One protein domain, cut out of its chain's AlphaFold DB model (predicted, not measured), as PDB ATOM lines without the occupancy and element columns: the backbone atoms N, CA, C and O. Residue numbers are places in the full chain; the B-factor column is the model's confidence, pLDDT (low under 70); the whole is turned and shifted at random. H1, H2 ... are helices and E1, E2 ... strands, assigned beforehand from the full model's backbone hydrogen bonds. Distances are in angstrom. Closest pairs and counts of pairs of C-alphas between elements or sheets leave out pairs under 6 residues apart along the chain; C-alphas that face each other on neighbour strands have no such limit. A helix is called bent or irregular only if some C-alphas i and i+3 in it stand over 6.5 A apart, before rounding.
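AT A GLANCE: This is residues 5 to 149 of the 165 residues of an uncharacterized protein of Kribbella sandramycini (UniProt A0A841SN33). One broad, twisted sheet of seven strands makes a wall, with H1, H3 and H4 over one face and short H2 over the other. H1 covers the sheet at its E2 edge, H4 lies over E4 and E5, and residues 141 to 146 of H5 stick out. The printed part has 145 residues with five named helices and seven named strands, in the order E1 H1 H2 E2 E3 H3 H4 E4 E5 E6 E7 H5; the sheet, antiparallel throughout, runs E2 E3 E1 E4 E5 E6 E7. The class is mixed, helices and strands; the whole is compact, with a radius of gyration of the C-alphas of 15.2 A and spans of 45 by 31 by 31 A.

HOW THE PARTS SIT: E1, residues 5 to 11, has as antiparallel neighbours E3, residues 70 to 74 (N 8 and O 72, 2.8 A), and E4, residues 97 to 104 (N 7 and O 101, 3.1 A). H1, residues 27 to 37, is over edge strand E2, residues 61 to 65, at a height over the sheet of 6.4 A; their closest C-alphas, Ser 30 and Lys 65, are 4.6 A apart. H2, residues 50 to 53, is on the opposite face, at a height of 8.7 A. E2 and E3 form a hairpin, with N 62 and O 73 at 2.8 A. H3, residues 75 to 79, is over E1 on the same face as H1; the closest C-alphas, Ala 6 and Ala 78, are 5.5 A apart. H4, residues 82 to 93, is on that face too, slantwise to E5, residues 109 to 116, at 38 degrees on the local plane; their closest C-alphas, Pro 82 and Ala 113, are 5.9 A apart. E3, H3, H4 and E4 make a split strand-helix-strand unit, with E1 between its two strands and a right-handed crossover. E4, E5, E6, residues 119 to 127, and E7, residues 131 to 137, form a meander, each strand the antiparallel neighbour of the one before; N 98 and O 115 are 3.0 A apart, N 112 and O 124 2.9 A, N 123 and O 136 2.9 A. H5, residues 141 to 147, is not on the sheet. H4 and H5 are irregular: C-alphas 84 and 87 are 7.5 A apart, 142 and 145 7.1 A. In H1 every O i to N i+4 pair is within hydrogen-bond range, in H4 5 of 8, in H3 0 of 1 and in H5 1 of 3, with O i to N i+3 pairs 1 of 2 in H3 and 3 of 4 in H5; H2 is too short for an O i to N i+4 pair.

IN THESE COORDINATES: E1 begins at C-alpha 5, (43.906, -21.152, 41.997). From first to last C-alpha E6 measures 24.8 A, E5 24.5 A, E4 24.2 A and H1 15.2 A. H5 ends at C-alpha 147, (31.861, -30.189, 25.568).

THE WHOLE: The C-alphas farthest apart, those of Asp 41 and Asp 148, are 46.9 A apart. The printed part has no cut. The links E1 to H1 and H1 to H2 are long. Mean pLDDT of the printed part is 90.7; residues 17 and 20 to 22 are under 70.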
ATOM      1  N   ALA A   5      44.927 -22.108  41.595       95.62
ATOM      2  CA  ALA A   5      43.906 -21.152  41.997       95.62
ATOM      3  C   ALA A   5      42.960 -21.790  43.017       95.62
ATOM      4  O   ALA A   5      42.600 -22.957  42.879       95.62
ATOM      5  N   ALA A   6      42.572 -21.030  44.036       96.69
ATOM      6  CA  ALA A   6      41.572 -21.415  45.019       96.69
ATOM      7  C   ALA A   6      40.749 -20.185  45.415       96.69
ATOM      8  O   ALA A   6      40.983 -19.590  46.467       96.69
ATOM      9  N   VAL A   7      39.854 -19.736  44.534       95.62
ATOM     10  CA  VAL A   7      39.184 -18.432  44.663       95.62
ATOM     11  C   VAL A   7      37.672 -18.582  44.611       95.62
ATOM     12  O   VAL A   7      37.147 -19.291  43.755       95.62
ATOM     13  N   VAL A   8      36.981 -17.848  45.481       95.00
ATOM     14  CA  VAL A   8      35.541 -17.588  45.427       95.00
ATOM     15  C   VAL A   8      35.326 -16.079  45.365       95.00
ATOM     16  O   VAL A   8      35.837 -15.332  46.196       95.00
ATOM     17  N   ALA A   9      34.569 -15.622  44.375       93.94
ATOM     18  CA  ALA A   9      34.159 -14.236  44.228       93.94
ATOM     19  C   ALA A   9      32.657 -14.105  44.492       93.94
ATOM     20  O   ALA A   9      31.866 -14.852  43.918       93.94
ATOM     21  N   PHE A  10      32.258 -13.129  45.301       93.50
ATOM     22  CA  PHE A  10      30.866 -12.770  45.563       93.50
ATOM     23  C   PHE A  10      30.536 -11.436  44.890       93.50
ATOM     24  O   PHE A  10      31.368 -10.527  44.842       93.50
ATOM     25  N   GLY A  11      29.321 -11.296  44.364       91.38
ATOM     26  CA  GLY A  11      28.906 -10.089  43.651       91.38
ATOM     27  C   GLY A  11      27.488 -10.167  43.093       91.38
ATOM     28  O   GLY A  11      26.655 -10.956  43.534       91.38
ATOM     29  N   GLN A  12      27.191  -9.325  42.104       85.69
ATOM     30  CA  GLN A  12      25.899  -9.351  41.417       85.69
ATOM     31  C   GLN A  12      25.899 -10.365  40.269       85.69
ATOM     32  O   GLN A  12      26.858 -10.456  39.501       85.69
ATOM     33  N   ALA A  13      24.790 -11.093  40.116       77.31
ATOM     34  CA  ALA A  13      24.607 -12.022  39.006       77.31
ATOM     35  C   ALA A  13      24.827 -11.311  37.657       77.31
ATOM     36  O   ALA A  13      24.320 -10.212  37.430       77.31
ATOM     37  N   GLY A  14      25.609 -11.927  36.768       70.75
ATOM     38  CA  GLY A  14      25.920 -11.371  35.445       70.75
ATOM     39  C   GLY A  14      26.892 -10.183  35.445       70.75
ATOM     40  O   GLY A  14      27.185  -9.647  34.379       70.75
ATOM     41  N   ARG A  15      27.421  -9.777  36.606       75.19
ATOM     42  CA  ARG A  15      28.400  -8.691  36.753       75.19
ATOM     43  C   ARG A  15      29.609  -9.173  37.543       75.19
ATOM     44  O   ARG A  15      29.798  -8.811  38.701       75.19
ATOM     45  N   TRP A  16      30.436  -9.984  36.895       77.19
ATOM     46  CA  TRP A  16      31.708 -10.430  37.461       77.19
ATOM     47  C   TRP A  16      32.779  -9.346  37.325       77.19
ATOM     48  O   TRP A  16      32.740  -8.568  36.366       77.19
ATOM     49  N   PRO A  17      33.708  -9.251  38.288       66.06
ATOM     50  CA  PRO A  17      34.733  -8.226  38.250       66.06
ATOM     51  C   PRO A  17      35.667  -8.473  37.068       66.06
ATOM     52  O   PRO A  17      36.179  -9.575  36.883       66.06
ATOM     53  N   VAL A  18      35.925  -7.422  36.294       74.12
ATOM     54  CA  VAL A  18      37.097  -7.368  35.422       74.12
ATOM     55  C   VAL A  18      38.163  -6.635  36.214       74.12
ATOM     56  O   VAL A  18      38.085  -5.418  36.395       74.12
ATOM     57  N   PHE A  19      39.117  -7.387  36.755       72.12
ATOM     58  CA  PHE A  19      40.224  -6.790  37.487       72.12
ATOM     59  C   PHE A  19      41.123  -6.042  36.505       72.12
ATOM     60  O   PHE A  19      41.572  -6.592  35.503       72.12
ATOM     61  N   THR A  20      41.331  -4.765  36.790       69.88
ATOM     62  CA  THR A  20      42.239  -3.871  36.069       69.88
ATOM     63  C   THR A  20      43.214  -3.280  37.079       69.88
ATOM     64  O   THR A  20      42.981  -3.366  38.287       69.88
ATOM     65  N   ASP A  21      44.280  -2.636  36.612       67.50
ATOM     66  CA  ASP A  21      45.312  -2.071  37.494       67.50
ATOM     67  C   ASP A  21      44.795  -0.955  38.432       67.50
ATOM     68  O   ASP A  21      45.503  -0.526  39.338       67.50
ATOM     69  N   SER A  22      43.556  -0.483  38.254       68.00
ATOM     70  CA  SER A  22      42.931   0.578  39.056       68.00
ATOM     71  C   SER A  22      41.976   0.079  40.150       68.00
ATOM     72  O   SER A  22      41.153   0.853  40.643       68.00
ATOM     73  N   VAL A  23      42.004  -1.209  40.503       78.62
ATOM     74  CA  VAL A  23      41.127  -1.753  41.552       78.62
ATOM     75  C   VAL A  23      41.537  -1.208  42.924       78.62
ATOM     76  O   VAL A  23      42.649  -1.429  43.391       78.62
ATOM     77  N   VAL A  24      40.609  -0.514  43.587       84.62
ATOM     78  CA  VAL A  24      40.789  -0.015  44.956       84.62
ATOM     79  C   VAL A  24      40.227  -1.034  45.945       84.62
ATOM     80  O   VAL A  24      39.055  -1.409  45.855       84.62
ATOM     81  N   VAL A  25      41.065  -1.462  46.890       89.94
ATOM     82  CA  VAL A  25      40.681  -2.357  47.988       89.94
ATOM     83  C   VAL A  25      40.169  -1.527  49.166       89.94
ATOM     84  O   VAL A  25      40.856  -0.630  49.651       89.94
ATOM     85  N   ASP A  26      38.967  -1.841  49.648       92.50
ATOM     86  CA  ASP A  26      38.417  -1.297  50.891       92.50
ATOM     87  C   ASP A  26      38.997  -2.085  52.074       92.50
ATOM     88  O   ASP A  26      38.495  -3.154  52.428       92.50
ATOM     89  N   GLU A  27      40.091  -1.605  52.672       90.69
ATOM     90  CA  GLU A  27      40.740  -2.301  53.793       90.69
ATOM     91  C   GLU A  27      39.824  -2.479  55.022       90.69
ATOM     92  O   GLU A  27      39.738  -3.608  55.524       90.69
ATOM     93  N   PRO A  28      39.113  -1.444  55.528       91.50
ATOM     94  CA  PRO A  28      38.150  -1.627  56.615       91.50
ATOM     95  C   PRO A  28      37.077  -2.670  56.292       91.50
ATOM     96  O   PRO A  28      36.809  -3.557  57.108       91.50
ATOM     97  N   GLY A  29      36.501  -2.604  55.092       91.88
ATOM     98  CA  GLY A  29      35.494  -3.555  54.644       91.88
ATOM     99  C   GLY A  29      36.036  -4.973  54.474       91.88
ATOM    100  O   GLY A  29      35.356  -5.932  54.832       91.88
ATOM    101  N   SER A  30      37.281  -5.119  54.016       93.44
ATOM    102  CA  SER A  30      37.972  -6.411  53.902       93.44
ATOM    103  C   SER A  30      38.172  -7.054  55.273       93.44
ATOM    104  O   SER A  30      37.928  -8.246  55.438       93.44
ATOM    105  N   ARG A  31      38.539  -6.266  56.294       90.75
ATOM    106  CA  ARG A  31      38.654  -6.752  57.681       90.75
ATOM    107  C   ARG A  31      37.307  -7.168  58.261       90.75
ATOM    108  O   ARG A  31      37.250  -8.132  59.019       90.75
ATOM    109  N   GLN A  32      36.235  -6.448  57.937       89.56
ATOM    110  CA  GLN A  32      34.893  -6.829  58.370       89.56
ATOM    111  C   GLN A  32      34.446  -8.132  57.703       89.56
ATOM    112  O   GLN A  32      33.983  -9.027  58.402       89.56
ATOM    113  N   LEU A  33      34.652  -8.261  56.390       90.69
ATOM    114  CA  LEU A  33      34.357  -9.484  55.648       90.69
ATOM    115  C   LEU A  33      35.159 -10.673  56.183       90.69
ATOM    116  O   LEU A  33      34.593 -11.741  56.388       90.69
ATOM    117  N   ALA A  34      36.448 -10.481  56.479       92.25
ATOM    118  CA  ALA A  34      37.303 -11.518  57.051       92.25
ATOM    119  C   ALA A  34      36.703 -12.110  58.335       92.25
ATOM    120  O   ALA A  34      36.679 -13.323  58.489       92.25
ATOM    121  N   ARG A  35      36.122 -11.280  59.210       89.44
ATOM    122  CA  ARG A  35      35.442 -11.745  60.437       89.44
ATOM    123  C   ARG A  35      34.174 -12.562  60.178       89.44
ATOM    124  O   ARG A  35      33.708 -13.241  61.083       89.44
ATOM    125  N   THR A  36      33.584 -12.448  58.991       87.00
ATOM    126  CA  THR A  36      32.391 -13.203  58.591       87.00
ATOM    127  C   THR A  36      32.752 -14.546  57.969       87.00
ATOM    128  O   THR A  36      32.013 -15.512  58.140       87.00
ATOM    129  N   VAL A  37      33.857 -14.603  57.221       88.44
ATOM    130  CA  VAL A  37      34.212 -15.767  56.391       88.44
ATOM    131  C   VAL A  37      35.301 -16.649  56.998       88.44
ATOM    132  O   VAL A  37      35.426 -17.801  56.588       88.44
ATOM    133  N   LEU A  38      36.086 -16.119  57.939       88.12
ATOM    134  CA  LEU A  38      37.171 -16.828  58.616       88.12
ATOM    135  C   LEU A  38      36.785 -17.270  60.025       88.12
ATOM    136  O   LEU A  38      35.843 -16.754  60.629       88.12
ATOM    137  N   GLU A  39      37.591 -18.186  60.552       83.81
ATOM    138  CA  GLU A  39      37.546 -18.589  61.952       83.81
ATOM    139  C   GLU A  39      37.822 -17.397  62.897       83.81
ATOM    140  O   GLU A  39      38.583 -16.484  62.548       83.81
ATOM    141  N   PRO A  40      37.233 -17.381  64.110       82.00
ATOM    142  CA  PRO A  40      37.355 -16.261  65.049       82.00
ATOM    143  C   PRO A  40      38.785 -15.918  65.492       82.00
ATOM    144  O   PRO A  40      39.024 -14.803  65.960       82.00
ATOM    145  N   ASP A  41      39.721 -16.860  65.392       86.19
ATOM    146  CA  ASP A  41      41.126 -16.723  65.785       86.19
ATOM    147  C   ASP A  41      42.044 -16.251  64.644       86.19
ATOM    148  O   ASP A  41      43.250 -16.090  64.850       86.19
ATOM    149  N   ALA A  42      41.493 -15.963  63.461       88.06
ATOM    150  CA  ALA A  42      42.260 -15.458  62.331       88.06
ATOM    151  C   ALA A  42      42.975 -14.130  62.659       88.06
ATOM    152  O   ALA A  42      42.372 -13.146  63.100       88.06
ATOM    153  N   VAL A  43      44.280 -14.080  62.372       88.75
ATOM    154  CA  VAL A  43      45.130 -12.900  62.583       88.75
ATOM    155  C   VAL A  43      45.451 -12.246  61.243       88.75
ATOM    156  O   VAL A  43      45.879 -12.904  60.300       88.75
ATOM    157  N   ALA A  44      45.279 -10.924  61.155       89.50
ATOM    158  CA  ALA A  44      45.647 -10.174  59.958       89.50
ATOM    159  C   ALA A  44      47.176 -10.138  59.781       89.50
ATOM    160  O   ALA A  44      47.884  -9.620  60.643       89.50
ATOM    161  N   THR A  45      47.671 -10.641  58.648       89.38
ATOM    162  CA  THR A  45      49.111 -10.747  58.342       89.38
ATOM    163  C   THR A  45      49.626  -9.671  57.383       89.38
ATOM    164  O   THR A  45      50.833  -9.460  57.302       89.38
ATOM    165  N   GLY A  46      48.736  -8.952  56.693       88.50
ATOM    166  CA  GLY A  46      49.082  -7.881  55.757       88.50
ATOM    167  C   GLY A  46      48.350  -8.016  54.423       88.50
ATOM    168  O   GLY A  46      47.359  -8.737  54.325       88.50
ATOM    169  N   SER A  47      48.853  -7.313  53.410       89.62
ATOM    170  CA  SER A  47      48.312  -7.320  52.048       89.62
ATOM    171  C   SER A  47      49.299  -7.982  51.093       89.62
ATOM    172  O   SER A  47      50.506  -7.766  51.200       89.62
ATOM    173  N   ILE A  48      48.783  -8.753  50.138       91.38
ATOM    174  CA  ILE A  48      49.564  -9.359  49.055       91.38
ATOM    175  C   ILE A  48      48.900  -9.073  47.705       91.38
ATOM    176  O   ILE A  48      47.699  -8.801  47.646       91.38
ATOM    177  N   GLY A  49      49.683  -9.115  46.624       89.00
ATOM    178  CA  GLY A  49      49.171  -8.959  45.261       89.00
ATOM    179  C   GLY A  49      48.225 -10.097  44.871       89.00
ATOM    180  O   GLY A  49      48.375 -11.224  45.347       89.00
ATOM    181  N   LEU A  50      47.238  -9.809  44.012       86.69
ATOM    182  CA  LEU A  50      46.240 -10.799  43.586       86.69
ATOM    183  C   LEU A  50      46.879 -11.995  42.864       86.69
ATOM    184  O   LEU A  50      46.423 -13.119  43.022       86.69
ATOM    185  N   ASP A  51      47.963 -11.765  42.129       87.19
ATOM    186  CA  ASP A  51      48.776 -12.790  41.469       87.19
ATOM    187  C   ASP A  51      49.306 -13.859  42.439       87.19
ATOM    188  O   ASP A  51      49.393 -15.031  42.075       87.19
ATOM    189  N   LEU A  52      49.594 -13.477  43.686       91.25
ATOM    190  CA  LEU A  52      49.952 -14.399  44.767       91.25
ATOM    191  C   LEU A  52      48.721 -14.858  45.561       91.25
ATOM    192  O   LEU A  52      48.653 -16.005  46.008       91.25
ATOM    193  N   ALA A  53      47.730 -13.979  45.716       93.06
ATOM    194  CA  ALA A  53      46.533 -14.229  46.509       93.06
ATOM    195  C   ALA A  53      45.581 -15.255  45.899       93.06
ATOM    196  O   ALA A  53      44.724 -15.732  46.623       93.06
ATOM    197  N   VAL A  54      45.698 -15.608  44.612       93.81
ATOM    198  CA  VAL A  54      44.895 -16.693  44.015       93.81
ATOM    199  C   VAL A  54      45.259 -18.076  44.565       93.81
ATOM    200  O   VAL A  54      44.461 -19.005  44.448       93.81
ATOM    201  N   TRP A  55      46.451 -18.233  45.147       95.12
ATOM    202  CA  TRP A  55      46.917 -19.471  45.774       95.12
ATOM    203  C   TRP A  55      47.832 -19.162  46.979       95.12
ATOM    204  O   TRP A  55      49.036 -19.466  46.945       95.12
ATOM    205  N   PRO A  56      47.277 -18.565  48.053       94.31
ATOM    206  CA  PRO A  56      48.046 -18.080  49.206       94.31
ATOM    207  C   PRO A  56      48.761 -19.231  49.915       94.31
ATOM    208  O   PRO A  56      48.462 -20.381  49.635       94.31
ATOM    209  N   GLU A  57      49.722 -18.983  50.807       92.69
ATOM    210  CA  GLU A  57      50.369 -20.062  51.577       92.69
ATOM    211  C   GLU A  57      49.363 -20.893  52.397       92.69
ATOM    212  O   GLU A  57      48.259 -20.445  52.691       92.69
ATOM    213  N   ALA A  58      49.718 -22.135  52.743       91.00
ATOM    214  CA  ALA A  58      48.824 -22.983  53.538       91.00
ATOM    215  C   ALA A  58      48.575 -22.346  54.915       91.00
ATOM    216  O   ALA A  58      49.520 -21.860  55.541       91.00
ATOM    217  N   GLY A  59      47.322 -22.341  55.375       91.06
ATOM    218  CA  GLY A  59      46.920 -21.622  56.586       91.06
ATOM    219  C   GLY A  59      46.800 -20.101  56.421       91.06
ATOM    220  O   GLY A  59      46.440 -19.421  57.379       91.06
ATOM    221  N   ILE A  60      47.059 -19.551  55.227       93.69
ATOM    222  CA  ILE A  60      46.794 -18.149  54.900       93.69
ATOM    223  C   ILE A  60      45.542 -18.072  54.032       93.69
ATOM    224  O   ILE A  60      45.450 -18.695  52.978       93.69
ATOM    225  N   SER A  61      44.591 -17.252  54.466       95.12
ATOM    226  CA  SER A  61      43.424 -16.877  53.672       95.12
ATOM    227  C   SER A  61      43.498 -15.404  53.296       95.12
ATOM    228  O   SER A  61      43.837 -14.554  54.122       95.12
ATOM    229  N   CYS A  62      43.156 -15.091  52.054       95.69
ATOM    230  CA  CYS A  62      43.104 -13.734  51.540       95.69
ATOM    231  C   CYS A  62      41.656 -13.305  51.348       95.69
ATOM    232  O   CYS A  62      40.852 -14.017  50.746       95.69
ATOM    233  N   VAL A  63      41.339 -12.118  51.852       95.44
ATOM    234  CA  VAL A  63      39.999 -11.540  51.791       95.44
ATOM    235  C   VAL A  63      40.121 -10.115  51.282       95.44
ATOM    236  O   VAL A  63      40.882  -9.327  51.839       95.44
ATOM    237  N   ALA A  64      39.374  -9.783  50.235       94.19
ATOM    238  CA  ALA A  64      39.349  -8.438  49.681       94.19
ATOM    239  C   ALA A  64      37.910  -8.001  49.429       94.19
ATOM    240  O   ALA A  64      37.163  -8.664  48.711       94.19
ATOM    241  N   LYS A  65      37.538  -6.851  49.988       93.12
ATOM    242  CA  LYS A  65      36.339  -6.118  49.605       93.12
ATOM    243  C   LYS A  65      36.712  -5.072  48.567       93.12
ATOM    244  O   LYS A  65      37.579  -4.230  48.789       93.12
ATOM    245  N   LEU A  66      36.041  -5.145  47.432       89.38
ATOM    246  CA  LEU A  66      36.142  -4.227  46.307       89.38
ATOM    247  C   LEU A  66      34.782  -3.548  46.116       89.38
ATOM    248  O   LEU A  66      33.787  -3.961  46.708       89.38
ATOM    249  N   TYR A  67      34.718  -2.522  45.263       80.94
ATOM    250  CA  TYR A  67      33.517  -1.689  45.096       80.94
ATOM    251  C   TYR A  67      32.197  -2.480  44.973       80.94
ATOM    252  O   TYR A  67      31.246  -2.198  45.698       80.94
ATOM    253  N   ALA A  68      32.134  -3.471  44.077       82.56
ATOM    254  CA  ALA A  68      30.928  -4.277  43.837       82.56
ATOM    255  C   ALA A  68      31.152  -5.785  44.036       82.56
ATOM    256  O   ALA A  68      30.277  -6.591  43.710       82.56
ATOM    257  N   HIS A  69      32.324  -6.164  44.544       89.81
ATOM    258  CA  HIS A  69      32.785  -7.544  44.552       89.81
ATOM    259  C   HIS A  69      33.558  -7.838  45.817       89.81
ATOM    260  O   HIS A  69      34.275  -6.992  46.340       89.81
ATOM    261  N   GLU A  70      33.451  -9.066  46.275       92.94
ATOM    262  CA  GLU A  70      34.232  -9.574  47.388       92.94
ATOM    263  C   GLU A  70      34.986 -10.800  46.900       92.94
ATOM    264  O   GLU A  70      34.434 -11.613  46.162       92.94
ATOM    265  N   ILE A  71      36.250 -10.922  47.278       93.56
ATOM    266  CA  ILE A  71      37.095 -12.055  46.923       93.56
ATOM    267  C   ILE A  71      37.502 -12.748  48.207       93.56
ATOM    268  O   ILE A  71      37.958 -12.109  49.157       93.56
ATOM    269  N   PHE A  72      37.373 -14.063  48.191       95.31
ATOM    270  CA  PHE A  72      37.905 -14.958  49.190       95.31
ATOM    271  C   PHE A  72      38.830 -15.964  48.511       95.31
ATOM    272  O   PHE A  72      38.451 -16.580  47.515       95.31
ATOM    273  N   SER A  73      40.038 -16.141  49.032       95.81
ATOM    274  CA  SER A  73      40.949 -17.181  48.565       95.81
ATOM    275  C   SER A  73      41.626 -17.892  49.720       95.81
ATOM    276  O   SER A  73      42.072 -17.267  50.679       95.81
ATOM    277  N   SER A  74      41.682 -19.213  49.619       95.12
ATOM    278  CA  SER A  74      42.233 -20.107  50.628       95.12
ATOM    279  C   SER A  74      42.498 -21.453  49.963       95.12
ATOM    280  O   SER A  74      41.647 -21.957  49.227       95.12
ATOM    281  N   ARG A  75      43.670 -22.052  50.211       93.62
ATOM    282  CA  ARG A  75      44.003 -23.382  49.658       93.62
ATOM    283  C   ARG A  75      43.055 -24.461  50.161       93.62
ATOM    284  O   ARG A  75      42.820 -25.447  49.476       93.62
ATOM    285  N   GLU A  76      42.502 -24.262  51.345       91.94
ATOM    286  CA  GLU A  76      41.601 -25.178  52.022       91.94
ATOM    287  C   GLU A  76      40.268 -25.330  51.269       91.94
ATOM    288  O   GLU A  76      39.615 -26.356  51.405       91.94
ATOM    289  N   LEU A  77      39.894 -24.387  50.395       91.19
ATOM    290  CA  LEU A  77      38.721 -24.527  49.519       91.19
ATOM    291  C   LEU A  77      38.926 -25.576  48.422       91.19
ATOM    292  O   LEU A  77      37.973 -26.225  47.997       91.19
ATOM    293  N   ALA A  78      40.167 -25.744  47.960       88.06
ATOM    294  CA  ALA A  78      40.513 -26.563  46.799       88.06
ATOM    295  C   ALA A  78      40.366 -28.077  47.041       88.06
ATOM    296  O   ALA A  78      40.421 -28.857  46.090       88.06
ATOM    297  N   ILE A  79      40.182 -28.506  48.293       86.12
ATOM    298  CA  ILE A  79      39.985 -29.924  48.629       86.12
ATOM    299  C   ILE A  79      38.558 -30.391  48.301       86.12
ATOM    300  O   ILE A  79      38.347 -31.555  47.940       86.12
ATOM    301  N   TYR A  80      37.587 -29.481  48.371       85.62
ATOM    302  CA  TYR A  80      36.167 -29.781  48.229       85.62
ATOM    303  C   TYR A  80      35.743 -29.893  46.766       85.62
ATOM    304  O   TYR A  80      36.310 -29.269  45.863       85.62
ATOM    305  N   ARG A  81      34.700 -30.683  46.505       93.94
ATOM    306  CA  ARG A  81      33.873 -30.447  45.314       93.94
ATOM    307  C   ARG A  81      33.198 -29.090  45.479       93.94
ATOM    308  O   ARG A  81      32.677 -28.830  46.563       93.94
ATOM    309  N   PRO A  82      33.149 -28.226  44.455       95.25
ATOM    310  CA  PRO A  82      32.488 -26.944  44.632       95.25
ATOM    311  C   PRO A  82      31.034 -27.058  45.125       95.25
ATOM    312  O   PRO A  82      30.629 -26.229  45.932       95.25
ATOM    313  N   SER A  83      30.264 -28.092  44.756       96.31
ATOM    314  CA  SER A  83      28.907 -28.286  45.310       96.31
ATOM    315  C   SER A  83      28.866 -28.480  46.827       96.31
ATOM    316  O   SER A  83      27.899 -28.065  47.461       96.31
ATOM    317  N   GLU A  84      29.918 -29.037  47.431       96.69
ATOM    318  CA  GLU A  84      30.032 -29.223  48.885       96.69
ATOM    319  C   GLU A  84      30.184 -27.880  49.623       96.69
ATOM    320  O   GLU A  84      29.968 -27.805  50.829       96.69
ATOM    321  N   LEU A  85      30.490 -26.791  48.905       95.25
ATOM    322  CA  LEU A  85      30.568 -25.439  49.459       95.25
ATOM    323  C   LEU A  85      29.215 -24.711  49.482       95.25
ATOM    324  O   LEU A  85      29.174 -23.564  49.923       95.25
ATOM    325  N   ALA A  86      28.117 -25.325  49.022       93.88
ATOM    326  CA  ALA A  86      26.821 -24.652  48.883       93.88
ATOM    327  C   ALA A  86      26.328 -24.002  50.185       93.88
ATOM    328  O   ALA A  86      25.935 -22.839  50.161       93.88
ATOM    329  N   ASP A  87      26.436 -24.690  51.324       92.25
ATOM    330  CA  ASP A  87      26.020 -24.133  52.617       92.25
ATOM    331  C   ASP A  87      26.896 -22.948  53.045       92.25
ATOM    332  O   ASP A  87      26.400 -21.937  53.544       92.25
ATOM    333  N   TRP A  88      28.213 -23.054  52.851       92.31
ATOM    334  CA  TRP A  88      29.157 -21.989  53.197       92.31
ATOM    335  C   TRP A  88      28.955 -20.759  52.300       92.31
ATOM    336  O   TRP A  88      28.836 -19.643  52.808       92.31
ATOM    337  N   VAL A  89      28.817 -20.967  50.986       94.12
ATOM    338  CA  VAL A  89      28.530 -19.900  50.018       94.12
ATOM    339  C   VAL A  89      27.169 -19.275  50.289       94.12
ATOM    340  O   VAL A  89      27.081 -18.052  50.303       94.12
ATOM    341  N   GLY A  90      26.127 -20.066  50.544       92.25
ATOM    342  CA  GLY A  90      24.778 -19.567  50.809       92.25
ATOM    343  C   GLY A  90      24.732 -18.613  52.002       92.25
ATOM    344  O   GLY A  90      24.126 -17.544  51.912       92.25
ATOM    345  N   ARG A  91      25.452 -18.938  53.086       90.88
ATOM    346  CA  ARG A  91      25.564 -18.067  54.271       90.88
ATOM    347  C   ARG A  91      26.262 -16.738  53.987       90.88
ATOM    348  O   ARG A  91      25.855 -15.721  54.535       90.88
ATOM    349  N   ILE A  92      27.320 -16.740  53.178       89.88
ATOM    350  CA  ILE A  92      28.139 -15.541  52.925       89.88
ATOM    351  C   ILE A  92      27.540 -14.681  51.814       89.88
ATOM    352  O   ILE A  92      27.557 -13.450  51.882       89.88
ATOM    353  N   ALA A  93      27.023 -15.323  50.769       88.44
ATOM    354  CA  ALA A  93      26.459 -14.642  49.621       88.44
ATOM    355  C   ALA A  93      25.222 -13.829  50.012       88.44
ATOM    356  O   ALA A  93      25.036 -12.770  49.430       88.44
ATOM    357  N   ASP A  94      24.421 -14.259  50.993       86.88
ATOM    358  CA  ASP A  94      23.232 -13.523  51.456       86.88
ATOM    359  C   ASP A  94      22.349 -13.065  50.274       86.88
ATOM    360  O   ASP A  94      22.206 -11.882  49.969       86.88
ATOM    361  N   ALA A  95      21.869 -14.042  49.497       83.75
ATOM    362  CA  ALA A  95      21.135 -13.872  48.234       83.75
ATOM    363  C   ALA A  95      21.910 -13.252  47.045       83.75
ATOM    364  O   ALA A  95      21.371 -13.155  45.938       83.75
ATOM    365  N   ARG A  96      23.185 -12.880  47.204       91.38
ATOM    366  CA  ARG A  96      24.053 -12.453  46.092       91.38
ATOM    367  C   ARG A  96      24.490 -13.643  45.231       91.38
ATOM    368  O   ARG A  96      24.239 -14.808  45.546       91.38
ATOM    369  N   ALA A  97      25.130 -13.348  44.103       94.06
ATOM    370  CA  ALA A  97      25.771 -14.366  43.284       94.06
ATOM    371  C   ALA A  97      27.179 -14.664  43.803       94.06
ATOM    372  O   ALA A  97      27.847 -13.781  44.347       94.06
ATOM    373  N   ALA A  98      27.645 -15.889  43.569       95.00
ATOM    374  CA  ALA A  98      29.037 -16.261  43.776       95.00
ATOM    375  C   ALA A  98      29.569 -17.093  42.603       95.00
ATOM    376  O   ALA A  98      28.806 -17.769  41.913       95.00
ATOM    377  N   ALA A  99      30.872 -17.030  42.365       94.94
ATOM    378  CA  ALA A  99      31.568 -17.872  41.403       94.94
ATOM    379  C   ALA A  99      32.877 -18.366  42.010       94.94
ATOM    380  O   ALA A  99      33.585 -17.602  42.662       94.94
ATOM    381  N   ALA A 100      33.203 -19.633  41.782       95.56
ATOM    382  CA  ALA A 100      34.435 -20.250  42.244       95.56
ATOM    383  C   ALA A 100      35.263 -20.739  41.063       95.56
ATOM    384  O   ALA A 100      34.708 -21.267  40.100       95.56
ATOM    385  N   VAL A 101      36.583 -20.605  41.171       95.44
ATOM    386  CA  VAL A 101      37.553 -21.231  40.268       95.44
ATOM    387  C   VAL A 101      38.637 -21.874  41.113       95.44
ATOM    388  O   VAL A 101      39.337 -21.192  41.868       95.44
ATOM    389  N   PHE A 102      38.783 -23.184  40.951       96.81
ATOM    390  CA  PHE A 102      39.789 -23.991  41.621       96.81
ATOM    391  C   PHE A 102      40.622 -24.725  40.571       96.81
ATOM    392  O   PHE A 102      40.073 -25.319  39.645       96.81
ATOM    393  N   MET A 103      41.945 -24.704  40.687       95.06
ATOM    394  CA  MET A 103      42.804 -25.500  39.812       95.06
ATOM    395  C   MET A 103      44.123 -25.847  40.481       95.06
ATOM    396  O   MET A 103      44.663 -25.054  41.256       95.06
ATOM    397  N   HIS A 104      44.696 -26.980  40.086       93.19
ATOM    398  CA  HIS A 104      46.056 -27.340  40.451       93.19
ATOM    399  C   HIS A 104      46.732 -28.088  39.301       93.19
ATOM    400  O   HIS A 104      46.598 -29.301  39.156       93.19
ATOM    401  N   SER A 105      47.506 -27.377  38.479       90.06
ATOM    402  CA  SER A 105      48.039 -27.959  37.239       90.06
ATOM    403  C   SER A 105      49.049 -29.089  37.465       90.06
ATOM    404  O   SER A 105      49.253 -29.906  36.580       90.06
ATOM    405  N   ALA A 106      49.710 -29.142  38.626       88.38
ATOM    406  CA  ALA A 106      50.636 -30.232  38.949       88.38
ATOM    407  C   ALA A 106      49.913 -31.529  39.359       88.38
ATOM    408  O   ALA A 106      50.531 -32.586  39.354       88.38
ATOM    409  N   GLU A 107      48.629 -31.439  39.711       87.06
ATOM    410  CA  GLU A 107      47.754 -32.587  40.006       87.06
ATOM    411  C   GLU A 107      46.698 -32.785  38.903       87.06
ATOM    412  O   GLU A 107      45.776 -33.578  39.057       87.06
ATOM    413  N   ASP A 108      46.835 -32.035  37.804       90.94
ATOM    414  CA  ASP A 108      46.016 -32.105  36.597       90.94
ATOM    415  C   ASP A 108      44.500 -32.103  36.841       90.94
ATOM    416  O   ASP A 108      43.748 -32.911  36.287       90.94
ATOM    417  N   TRP A 109      44.042 -31.196  37.710       93.25
ATOM    418  CA  TRP A 109      42.622 -31.015  37.994       93.25
ATOM    419  C   TRP A 109      42.195 -29.546  37.965       93.25
ATOM    420  O   TRP A 109      42.968 -28.625  38.263       93.25
ATOM    421  N   ALA A 110      40.925 -29.342  37.616       95.19
ATOM    422  CA  ALA A 110      40.261 -28.048  37.627       95.19
ATOM    423  C   ALA A 110      38.787 -28.192  38.023       95.19
ATOM    424  O   ALA A 110      38.148 -29.220  37.786       95.19
ATOM    425  N   ALA A 111      38.245 -27.140  38.625       97.00
ATOM    426  CA  ALA A 111      36.845 -27.042  38.976       97.00
ATOM    427  C   ALA A 111      36.354 -25.595  38.901       97.00
ATOM    428  O   ALA A 111      37.113 -24.646  39.114       97.00
ATOM    429  N   PHE A 112      35.063 -25.423  38.647       97.00
ATOM    430  CA  PHE A 112      34.390 -24.146  38.829       97.00
ATOM    431  C   PHE A 112      32.968 -24.367  39.338       97.00
ATOM    432  O   PHE A 112      32.369 -25.420  39.116       97.00
ATOM    433  N   ALA A 113      32.407 -23.344  39.972       97.00
ATOM    434  CA  ALA A 113      30.987 -23.322  40.287       97.00
ATOM    435  C   ALA A 113      30.401 -21.918  40.244       97.00
ATOM    436  O   ALA A 113      31.116 -20.919  40.303       97.00
ATOM    437  N   ILE A 114      29.080 -21.867  40.102       95.88
ATOM    438  CA  ILE A 114      28.281 -20.652  40.038       95.88
ATOM    439  C   ILE A 114      27.089 -20.828  40.969       95.88
ATOM    440  O   ILE A 114      26.327 -21.789  40.837       95.88
ATOM    441  N   TRP A 115      26.893 -19.844  41.835       95.62
ATOM    442  CA  TRP A 115      25.737 -19.707  42.705       95.62
ATOM    443  C   TRP A 115      24.980 -18.423  42.380       95.62
ATOM    444  O   TRP A 115      25.574 -17.413  41.987       95.62
ATOM    445  N   GLY A 116      23.668 -18.435  42.582       94.19
ATOM    446  CA  GLY A 116      22.823 -17.248  42.495       94.19
ATOM    447  C   GLY A 116      21.681 -17.346  43.489       94.19
ATOM    448  O   GLY A 116      21.122 -18.419  43.682       94.19
ATOM    449  N   GLY A 117      21.380 -16.242  44.173       89.06
ATOM    450  CA  GLY A 117      20.432 -16.290  45.286       89.06
ATOM    451  C   GLY A 117      20.935 -17.124  46.468       89.06
ATOM    452  O   GLY A 117      20.128 -17.561  47.275       89.06
ATOM    453  N   GLY A 118      22.248 -17.372  46.568       86.81
ATOM    454  CA  GLY A 118      22.827 -18.300  47.547       86.81
ATOM    455  C   GLY A 118      22.686 -19.790  47.198       86.81
ATOM    456  O   GLY A 118      23.255 -20.618  47.900       86.81
ATOM    457  N   GLU A 119      22.003 -20.146  46.109       92.62
ATOM    458  CA  GLU A 119      21.815 -21.538  45.686       92.62
ATOM    459  C   GLU A 119      22.801 -21.936  44.587       92.62
ATOM    460  O   GLU A 119      23.179 -21.120  43.740       92.62
ATOM    461  N   LEU A 120      23.227 -23.203  44.591       96.19
ATOM    462  CA  LEU A 120      24.110 -23.747  43.563       96.19
ATOM    463  C   LEU A 120      23.364 -23.852  42.231       96.19
ATOM    464  O   LEU A 120      22.354 -24.545  42.142       96.19
ATOM    465  N   ILE A 121      23.900 -23.228  41.179       96.25
ATOM    466  CA  ILE A 121      23.318 -23.307  39.833       96.25
ATOM    467  C   ILE A 121      24.134 -24.207  38.905       96.25
ATOM    468  O   ILE A 121      23.573 -24.883  38.047       96.25
ATOM    469  N   ARG A 122      25.464 -24.192  39.031       97.25
ATOM    470  CA  ARG A 122      26.370 -24.983  38.190       97.25
ATOM    471  C   ARG A 122      27.603 -25.372  38.990       97.25
ATOM    472  O   ARG A 122      28.184 -24.501  39.625       97.25
ATOM    473  N   SER A 123      28.021 -26.630  38.905       98.12
ATOM    474  CA  SER A 123      29.297 -27.115  39.438       98.12
ATOM    475  C   SER A 123      29.923 -28.122  38.484       98.12
ATOM    476  O   SER A 123      29.249 -29.060  38.054       98.12
ATOM    477  N   LEU A 124      31.199 -27.934  38.166       98.12
ATOM    478  CA  LEU A 124      31.988 -28.849  37.351       98.12
ATOM    479  C   LEU A 124      33.332 -29.083  38.036       98.12
ATOM    480  O   LEU A 124      34.028 -28.120  38.356       98.12
ATOM    481  N   ARG A 125      33.726 -30.346  38.206       96.69
ATOM    482  CA  ARG A 125      35.068 -30.757  38.647       96.69
ATOM    483  C   ARG A 125      35.559 -31.874  37.749       96.69
ATOM    484  O   ARG A 125      34.824 -32.819  37.465       96.69
ATOM    485  N   MET A 126      36.810 -31.782  37.329       95.00
ATOM    486  CA  MET A 126      37.429 -32.774  36.461       95.00
ATOM    487  C   MET A 126      38.923 -32.911  36.736       95.00
ATOM    488  O   MET A 126      39.553 -31.994  37.267       95.00
ATOM    489  N   ASN A 127      39.483 -34.046  36.339       92.56
ATOM    490  CA  ASN A 127      40.921 -34.267  36.255       92.56
ATOM    491  C   ASN A 127      41.259 -35.162  35.055       92.56
ATOM    492  O   ASN A 127      40.374 -35.784  34.467       92.56
ATOM    493  N   ALA A 128      42.531 -35.233  34.672       88.31
ATOM    494  CA  ALA A 128      42.929 -36.062  33.533       88.31
ATOM    495  C   ALA A 128      42.831 -37.571  33.799       88.31
ATOM    496  O   ALA A 128      42.612 -38.341  32.868       88.31
ATOM    497  N   GLU A 129      42.974 -37.998  35.055       88.94
ATOM    498  CA  GLU A 129      42.967 -39.417  35.421       88.94
ATOM    499  C   GLU A 129      41.564 -40.041  35.351       88.94
ATOM    500  O   GLU A 129      41.393 -41.138  34.826       88.94
ATOM    501  N   HIS A 130      40.552 -39.337  35.861       89.44
ATOM    502  CA  HIS A 130      39.183 -39.839  36.010       89.44
ATOM    503  C   HIS A 130      38.177 -39.116  35.102       89.44
ATOM    504  O   HIS A 130      37.014 -39.512  35.030       89.44
ATOM    505  N   GLY A 131      38.597 -38.065  34.396       91.81
ATOM    506  CA  GLY A 131      37.708 -37.245  33.585       91.81
ATOM    507  C   GLY A 131      36.791 -36.385  34.451       91.81
ATOM    508  O   GLY A 131      37.243 -35.676  35.348       91.81
ATOM    509  N   ILE A 132      35.489 -36.419  34.164       95.19
ATOM    510  CA  ILE A 132      34.478 -35.636  34.882       95.19
ATOM    511  C   ILE A 132      34.166 -36.295  36.233       95.19
ATOM    512  O   ILE A 132      33.587 -37.377  36.288       95.19
ATOM    513  N   ILE A 133      34.525 -35.619  37.324       95.81
ATOM    514  CA  ILE A 133      34.270 -36.047  38.710       95.81
ATOM    515  C   ILE A 133      32.932 -35.495  39.221       95.81
ATOM    516  O   ILE A 133      32.298 -36.087  40.095       95.81
ATOM    517  N   GLU A 134      32.509 -34.346  38.700       97.12
ATOM    518  CA  GLU A 134      31.284 -33.654  39.088       97.12
ATOM    519  C   GLU A 134      30.726 -32.887  37.888       97.12
ATOM    520  O   GLU A 134      31.464 -32.128  37.269       97.12
ATOM    521  N   ASP A 135      29.440 -33.075  37.582       97.69
ATOM    522  CA  ASP A 135      28.694 -32.353  36.541       97.69
ATOM    523  C   ASP A 135      27.277 -32.081  37.069       97.69
ATOM    524  O   ASP A 135      26.365 -32.886  36.891       97.69
ATOM    525  N   VAL A 136      27.108 -30.984  37.810       97.94
ATOM    526  CA  VAL A 136      25.839 -30.616  38.461       97.94
ATOM    527  C   VAL A 136      25.293 -29.328  37.855       97.94
ATOM    528  O   VAL A 136      26.034 -28.354  37.690       97.94
ATOM    529  N   GLY A 137      23.990 -29.308  37.570       97.25
ATOM    530  CA  GLY A 137      23.279 -28.151  37.021       97.25
ATOM    531  C   GLY A 137      23.455 -27.958  35.512       97.25
ATOM    532  O   GLY A 137      24.226 -28.661  34.857       97.25
ATOM    533  N   ASP A 138      22.726 -26.990  34.956       96.88
ATOM    534  CA  ASP A 138      22.694 -26.754  33.511       96.88
ATOM    535  C   ASP A 138      24.003 -26.153  32.997       96.88
ATOM    536  O   ASP A 138      24.460 -25.101  33.465       96.88
ATOM    537  N   ARG A 139      24.564 -26.790  31.964       96.00
ATOM    538  CA  ARG A 139      25.766 -26.324  31.263       96.00
ATOM    539  C   ARG A 139      25.586 -24.897  30.754       96.00
ATOM    540  O   ARG A 139      24.538 -24.517  30.228       96.00
ATOM    541  N   ARG A 140      26.633 -24.091  30.892       94.31
ATOM    542  CA  ARG A 140      26.666 -22.697  30.446       94.31
ATOM    543  C   ARG A 140      27.208 -22.582  29.031       94.31
ATOM    544  O   ARG A 140      28.028 -23.382  28.600       94.31
ATOM    545  N   ALA A 141      26.807 -21.522  28.330       94.00
ATOM    546  CA  ALA A 141      27.232 -21.273  26.951       94.00
ATOM    547  C   ALA A 141      28.763 -21.220  26.787       94.00
ATOM    548  O   ALA A 141      29.285 -21.692  25.783       94.00
ATOM    549  N   PHE A 142      29.492 -20.702  27.785       92.31
ATOM    550  CA  PHE A 142      30.958 -20.664  27.741       92.31
ATOM    551  C   PHE A 142      31.605 -22.056  27.806       92.31
ATOM    552  O   PHE A 142      32.774 -22.195  27.458       92.31
ATOM    553  N   GLU A 143      30.872 -23.079  28.254       94.88
ATOM    554  CA  GLU A 143      31.368 -24.451  28.327       94.88
ATOM    555  C   GLU A 143      31.250 -25.188  26.987       94.88
ATOM    556  O   GLU A 143      31.875 -26.231  26.825       94.88
ATOM    557  N   ALA A 144      30.463 -24.681  26.027       95.38
ATOM    558  CA  ALA A 144      30.204 -25.377  24.762       95.38
ATOM    559  C   ALA A 144      31.491 -25.820  24.035       95.38
ATOM    560  O   ALA A 144      31.597 -27.009  23.745       95.38
ATOM    561  N   PRO A 145      32.539 -24.975  23.885       93.81
ATOM    562  CA  PRO A 145      33.776 -25.400  23.223       93.81
ATOM    563  C   PRO A 145      34.491 -26.573  23.911       93.81
ATOM    564  O   PRO A 145      35.194 -27.341  23.257       93.81
ATOM    565  N   PHE A 146      34.343 -26.712  25.234       91.31
ATOM    566  CA  PHE A 146      34.887 -27.851  25.975       91.31
ATOM    567  C   PHE A 146      34.081 -29.122  25.684       91.31
ATOM    568  O   PHE A 146      34.660 -30.150  25.339       91.31
ATOM    569  N   TRP A 147      32.751 -29.042  25.772       93.50
ATOM    570  CA  TRP A 147      31.861 -30.189  25.568       93.50
ATOM    571  C   TRP A 147      31.821 -30.681  24.117       93.50
ATOM    572  O   TRP A 147      31.677 -31.882  23.895       93.50
ATOM    573  N   ASP A 148      32.004 -29.778  23.156       93.94
ATOM    574  CA  ASP A 148      32.073 -30.086  21.724       93.94
ATOM    575  C   ASP A 148      33.472 -30.570  21.295       93.94
ATOM    576  O   ASP A 148      33.683 -30.960  20.146       93.94
ATOM    577  N   GLY A 149      34.442 -30.586  22.219       90.38
ATOM    578  CA  GLY A 149      35.796 -31.073  21.961       90.38
ATOM    579  C   GLY A 149      36.628 -30.153  21.064       90.38
ATOM    580  O   GLY A 149      37.597 -30.604  20.459       90.38
TER     581      GLY A 149